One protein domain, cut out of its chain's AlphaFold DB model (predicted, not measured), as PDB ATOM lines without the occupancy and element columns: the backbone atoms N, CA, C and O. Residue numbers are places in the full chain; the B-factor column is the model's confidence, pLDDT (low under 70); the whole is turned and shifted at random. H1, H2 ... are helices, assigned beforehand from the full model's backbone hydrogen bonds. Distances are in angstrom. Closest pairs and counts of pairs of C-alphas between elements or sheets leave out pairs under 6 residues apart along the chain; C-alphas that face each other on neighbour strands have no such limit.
ATOM      1  N   GLN A 137     -19.514  -0.159  58.615       90.62
ATOM      2  CA  GLN A 137     -18.270   0.065  59.364       90.62
ATOM      3  C   GLN A 137     -18.286   1.370  60.188       90.62
ATOM      4  O   GLN A 137     -17.668   1.459  61.248       90.62
ATOM      5  N   CYS A 138     -19.032   2.387  59.742       90.00
ATOM      6  CA  CYS A 138     -19.195   3.640  60.482       90.00
ATOM      7  C   CYS A 138     -19.887   3.449  61.845       90.00
ATOM      8  O   CYS A 138     -19.558   4.155  62.801       90.00
ATOM      9  N   LEU A 139     -20.789   2.467  61.968       88.69
ATOM     10  CA  LEU A 139     -21.439   2.120  63.229       88.69
ATOM     11  C   LEU A 139     -20.406   1.571  64.215       88.69
ATOM     12  O   LEU A 139     -20.320   2.060  65.337       88.69
ATOM     13  N   GLN A 140     -19.554   0.646  63.776       91.00
ATOM     14  CA  GLN A 140     -18.481   0.105  64.609       91.00
ATOM     15  C   GLN A 140     -17.511   1.207  65.072       91.00
ATOM     16  O   GLN A 140     -17.255   1.349  66.269       91.00
ATOM     17  N   ASN A 141     -17.057   2.059  64.148       93.25
ATOM     18  CA  ASN A 141     -16.143   3.164  64.454       93.25
ATOM     19  C   ASN A 141     -16.748   4.158  65.463       93.25
ATOM     20  O   ASN A 141     -16.064   4.622  66.378       93.25
ATOM     21  N   SER A 142     -18.037   4.483  65.318       90.62
ATOM     22  CA  SER A 142     -18.730   5.394  66.236       90.62
ATOM     23  C   SER A 142     -18.905   4.789  67.632       90.62
ATOM     24  O   SER A 142     -18.660   5.474  68.626       90.62
ATOM     25  N   LEU A 143     -19.226   3.494  67.736       92.12
ATOM     26  CA  LEU A 143     -19.293   2.794  69.022       92.12
ATOM     27  C   LEU A 143     -17.929   2.744  69.718       92.12
ATOM     28  O   LEU A 143     -17.844   2.971  70.926       92.12
ATOM     29  N   GLU A 144     -16.854   2.483  68.978       91.31
ATOM     30  CA  GLU A 144     -15.493   2.489  69.520       91.31
ATOM     31  C   GLU A 144     -15.065   3.881  69.988       91.31
ATOM     32  O   GLU A 144     -14.503   4.022  71.078       91.31
ATOM     33  N   PHE A 145     -15.381   4.922  69.214       90.44
ATOM     34  CA  PHE A 145     -15.144   6.310  69.605       90.44
ATOM     35  C   PHE A 145     -15.893   6.670  70.894       90.44
ATOM     36  O   PHE A 145     -15.298   7.226  71.821       90.44
ATOM     37  N   LEU A 146     -17.175   6.306  70.995       86.38
ATOM     38  CA  LEU A 146     -17.983   6.546  72.190       86.38
ATOM     39  C   LEU A 146     -17.455   5.779  73.401       86.38
ATOM     40  O   LEU A 146     -17.416   6.342  74.491       86.38
ATOM     41  N   LYS A 147     -16.995   4.533  73.233       86.06
ATOM     42  CA  LYS A 147     -16.348   3.764  74.309       86.06
ATOM     43  C   LYS A 147     -15.068   4.450  74.786       86.06
ATOM     44  O   LYS A 147     -14.926   4.687  75.982       86.06
ATOM     45  N   LYS A 148     -14.183   4.859  73.869       85.06
ATOM     46  CA  LYS A 148     -12.952   5.601  74.200       85.06
ATOM     47  C   LYS A 148     -13.264   6.905  74.941       85.06
ATOM     48  O   LYS A 148     -12.669   7.178  75.978       85.06
ATOM     49  N   ARG A 149     -14.256   7.671  74.478       76.56
ATOM     50  CA  ARG A 149     -14.714   8.903  75.143       76.56
ATOM     51  C   ARG A 149     -15.367   8.638  76.495       76.56
ATOM     52  O   ARG A 149     -15.116   9.380  77.439       76.56
ATOM     53  N   LYS A 150     -16.169   7.577  76.624       73.44
ATOM     54  CA  LYS A 150     -16.776   7.174  77.900       73.44
ATOM     55  C   LYS A 150     -15.695   6.909  78.950       73.44
ATOM     56  O   LYS A 150     -15.916   7.287  80.092       73.44
ATOM     57  N   MET A 151     -14.556   6.342  78.552       63.44
ATOM     58  CA  MET A 151     -13.420   6.061  79.437       63.44
ATOM     59  C   MET A 151     -12.511   7.272  79.711       63.44
ATOM     60  O   MET A 151     -11.780   7.255  80.690       63.44
ATOM     61  N   GLN A 152     -12.547   8.319  78.879       71.88
ATOM     62  CA  GLN A 152     -11.694   9.511  79.030       71.88
ATOM     63  C   GLN A 152     -12.330  10.649  79.833       71.88
ATOM     64  O   GLN A 152     -11.626  11.562  80.252       71.88
ATOM     65  N   VAL A 153     -13.649  10.637  80.039       69.19
ATOM     66  CA  VAL A 153     -14.293  11.627  80.908       69.19
ATOM     67  C   VAL A 153     -14.076  11.191  82.357       69.19
ATOM     68  O   VAL A 153     -14.601  10.133  82.719       69.19
ATOM     69  N   PRO A 154     -13.351  11.967  83.191       67.75
ATOM     70  CA  PRO A 154     -13.236  11.669  84.609       67.75
ATOM     71  C   PRO A 154     -14.635  11.745  85.215       67.75
ATOM     72  O   PRO A 154     -15.229  12.811  85.358       67.75
ATOM     73  N   ARG A 155     -15.204  10.579  85.502       69.12
ATOM     74  CA  ARG A 155     -16.458  10.440  86.234       69.12
ATOM     75  C   ARG A 155     -16.115   9.865  87.591       69.12
ATOM     76  O   ARG A 155     -15.254   8.992  87.690       69.12
ATOM     77  N   SER A 156     -16.806  10.316  88.629       72.31
ATOM     78  CA  SER A 156     -16.741   9.618  89.905       72.31
ATOM     79  C   SER A 156     -17.196   8.167  89.698       72.31
ATOM     80  O   SER A 156     -18.160   7.898  88.973       72.31
ATOM     81  N   SER A 157     -16.493   7.217  90.314       71.69
ATOM     82  CA  SER A 157     -16.831   5.786  90.253       71.69
ATOM     83  C   SER A 157     -18.277   5.525  90.691       71.69
ATOM     84  O   SER A 157     -18.956   4.682  90.113       71.69
ATOM     85  N   ALA A 158     -18.791   6.331  91.625       66.50
ATOM     86  CA  ALA A 158     -20.189   6.333  92.044       66.50
ATOM     87  C   ALA A 158     -21.173   6.630  90.893       66.50
ATOM     88  O   ALA A 158     -22.194   5.958  90.775       66.50
ATOM     89  N   VAL A 159     -20.863   7.582  90.005       69.00
ATOM     90  CA  VAL A 159     -21.711   7.913  88.842       69.00
ATOM     91  C   VAL A 159     -21.603   6.850  87.747       69.00
ATOM     92  O   VAL A 159     -22.575   6.611  87.036       69.00
ATOM     93  N   LEU A 160     -20.451   6.184  87.605       70.69
ATOM     94  CA  LEU A 160     -20.290   5.066  86.665       70.69
ATOM     95  C   LEU A 160     -21.047   3.815  87.117       70.69
ATOM     96  O   LEU A 160     -21.735   3.199  86.307       70.69
ATOM     97  N   ASN A 161     -20.939   3.469  88.400       78.31
ATOM     98  CA  ASN A 161     -21.570   2.285  88.980       78.31
ATOM     99  C   ASN A 161     -23.076   2.476  89.193       78.31
ATOM    100  O   ASN A 161     -23.822   1.503  89.208       78.31
ATOM    101  N   ASN A 162     -23.527   3.726  89.333       78.12
ATOM    102  CA  ASN A 162     -24.917   4.057  89.609       78.12
ATOM    103  C   ASN A 162     -25.475   5.137  88.669       78.12
ATOM    104  O   ASN A 162     -26.124   6.101  89.083       78.12
ATOM    105  N   SER A 163     -25.209   4.998  87.368       74.75
ATOM    106  CA  SER A 163     -25.594   6.005  86.374       74.75
ATOM    107  C   SER A 163     -27.109   6.208  86.277       74.75
ATOM    108  O   SER A 163     -27.572   7.315  86.005       74.75
ATOM    109  N   SER A 164     -27.892   5.151  86.506       73.56
ATOM    110  CA  SER A 164     -29.356   5.179  86.426       73.56
ATOM    111  C   SER A 164     -30.008   5.910  87.603       73.56
ATOM    112  O   SER A 164     -31.047   6.541  87.411       73.56
ATOM    113  N   GLN A 165     -29.412   5.877  88.800       74.69
ATOM    114  CA  GLN A 165     -29.913   6.609  89.970       74.69
ATOM    115  C   GLN A 165     -29.323   8.021  90.054       74.69
ATOM    116  O   GLN A 165     -30.046   8.955  90.398       74.69
ATOM    117  N   ALA A 166     -28.052   8.205  89.673       67.06
ATOM    118  CA  ALA A 166     -27.392   9.512  89.684       67.06
ATOM    119  C   ALA A 166     -28.114  10.529  88.784       67.06
ATOM    120  O   ALA A 166     -28.380  11.655  89.198       67.06
ATOM    121  N   LEU A 167     -28.508  10.118  87.574       68.19
ATOM    122  CA  LEU A 167     -29.273  10.982  86.671       68.19
ATOM    123  C   LEU A 167     -30.735  11.142  87.104       68.19
ATOM    124  O   LEU A 167     -31.350  12.162  86.795       68.19
ATOM    125  N   ARG A 168     -31.296  10.173  87.839       70.00
ATOM    126  CA  ARG A 168     -32.668  10.252  88.360       70.00
ATOM    127  C   ARG A 168     -32.801  11.351  89.408       70.00
ATOM    128  O   ARG A 168     -33.747  12.118  89.313       70.00
ATOM    129  N   LEU A 169     -31.833  11.477  90.321       65.62
ATOM    130  CA  LEU A 169     -31.790  12.562  91.310       65.62
ATOM    131  C   LEU A 169     -31.682  13.943  90.650       65.62
ATOM    132  O   LEU A 169     -32.359  14.879  91.063       65.62
ATOM    133  N   LEU A 170     -30.877  14.072  89.593       67.25
ATOM    134  CA  LEU A 170     -30.753  15.317  88.821       67.25
ATOM    135  C   LEU A 170     -32.020  15.648  88.019       67.25
ATOM    136  O   LEU A 170     -32.377  16.813  87.861       67.25
ATOM    137  N   SER A 171     -32.716  14.616  87.539       68.31
ATOM    138  CA  SER A 171     -33.990  14.765  86.832       68.31
ATOM    139  C   SER A 171     -35.135  15.116  87.788       68.31
ATOM    140  O   SER A 171     -35.981  15.933  87.445       68.31
ATOM    141  N   SER A 172     -35.164  14.534  88.993       70.19
ATOM    142  CA  SER A 172     -36.191  14.811  90.006       70.19
ATOM    143  C   SER A 172     -35.967  16.133  90.739       70.19
ATOM    144  O   SER A 172     -36.924  16.736  91.204       70.19
ATOM    145  N   SER A 173     -34.717  16.591  90.842       71.94
ATOM    146  CA  SER A 173     -34.366  17.892  91.436       71.94
ATOM    147  C   SER A 173     -34.588  19.080  90.494       71.94
ATOM    148  O   SER A 173     -34.338  20.212  90.890       71.94
ATOM    149  N   GLY A 174     -35.040  18.850  89.254       67.44
ATOM    150  CA  GLY A 174     -35.306  19.919  88.284       67.44
ATOM    151  C   GLY A 174     -34.054  20.621  87.742       67.44
ATOM    152  O   GLY A 174     -34.175  21.601  87.020       67.44
ATOM    153  N   LEU A 175     -32.851  20.123  88.047       67.62
ATOM    154  CA  LEU A 175     -31.586  20.696  87.563       67.62
ATOM    155  C   LEU A 175     -31.361  20.448  86.066       67.62
ATOM    156  O   LEU A 175     -30.676  21.221  85.399       67.62
ATOM    157  N   ILE A 176     -31.932  19.368  85.528       65.88
ATOM    158  CA  ILE A 176     -31.892  19.042  84.100       65.88
ATOM    159  C   ILE A 176     -33.306  19.216  83.545       65.88
ATOM    160  O   ILE A 176     -34.070  18.258  83.423       65.88
ATOM    161  N   CYS A 177     -33.675  20.457  83.230       56.78
ATOM    162  CA  CYS A 177     -34.926  20.739  82.534       56.78
ATOM    163  C   CYS A 177     -34.874  20.139  81.122       56.78
ATOM    164  O   CYS A 177     -33.996  20.475  80.324       56.78
ATOM    165  N   LYS A 178     -35.828  19.257  80.806       62.50
ATOM    166  CA  LYS A 178     -36.123  18.894  79.418       62.50
ATOM    167  C   LYS A 178     -36.705  20.140  78.752       62.50
ATOM    168  O   LYS A 178     -37.712  20.658  79.227       62.50
ATOM    169  N   LYS A 179     -36.007  20.645  77.741       53.47
ATOM    170  CA  LYS A 179     -36.475  21.749  76.905       53.47
ATOM    171  C   LYS A 179     -37.465  21.234  75.870       53.47
ATOM    172  O   LYS A 179     -37.262  20.082  75.422       53.47
TER     173      LYS A 179
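Overview. This is residues 137 to 179 of the 179 residues of the protein "uncharacterized protein LOC108995382" of Juglans regia (UniProt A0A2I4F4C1). Picture a wide, open V: the long helix H1 is one arm, the short helix H2 sits at the corner, and H3 is the second arm, with a tail of residues 173 to 179 turning away from its end. The V is loosely formed, and no two of its helices touch. The printed part has 43 residues with three named helices, H1, H2 and H3 in that order, and no named strand; its class is all helix. The whole is only just loose, close to extended, with a radius of gyration of the C-alphas of 13.8 A; its outline is flat, spanning 39 by 27 by 14 A.

Arrangement. Begin with H1, residues 137 to 152, whose residues 137 to 149 stand free. A tight link of 4 residues leads to H2, residues 157 to 161, and H1 and H2 are apart. One residue, Asn 162, makes the tight link to H3, residues 163 to 172. H2 and H3 are close but not clearly touching; their closest C-alphas, those of Val 159 and Ala 166, are 6.0 A apart. H1 and H3 are apart. In H1 and H2 every O i to N i+4 pair is within hydrogen-bond range; in H3 it is 5 of 6.

Along the chain. Find C-alpha 137 at (-18.270, 0.065, 59.364); from there H1 runs 22.8 A to C-alpha 152 at (-11.694, 9.511, 79.030). H2 covers 6.0 A from Ser 157 to Asn 161. H3 runs 14.2 A from Ser 163 to C-alpha 172 at (-36.191, 14.811, 90.006).

Size, cuts and confidence. The C-alphas farthest apart, those of Gln 137 and Ser 173, are 40.1 A apart. The printed part has no cut and no long link between helices, and it ends at Lys 179, the chain's last residue. Mean pLDDT of the printed part is 74.9; look for values under 70 in 17 residues, among them 153 to 155 and 174 to 179.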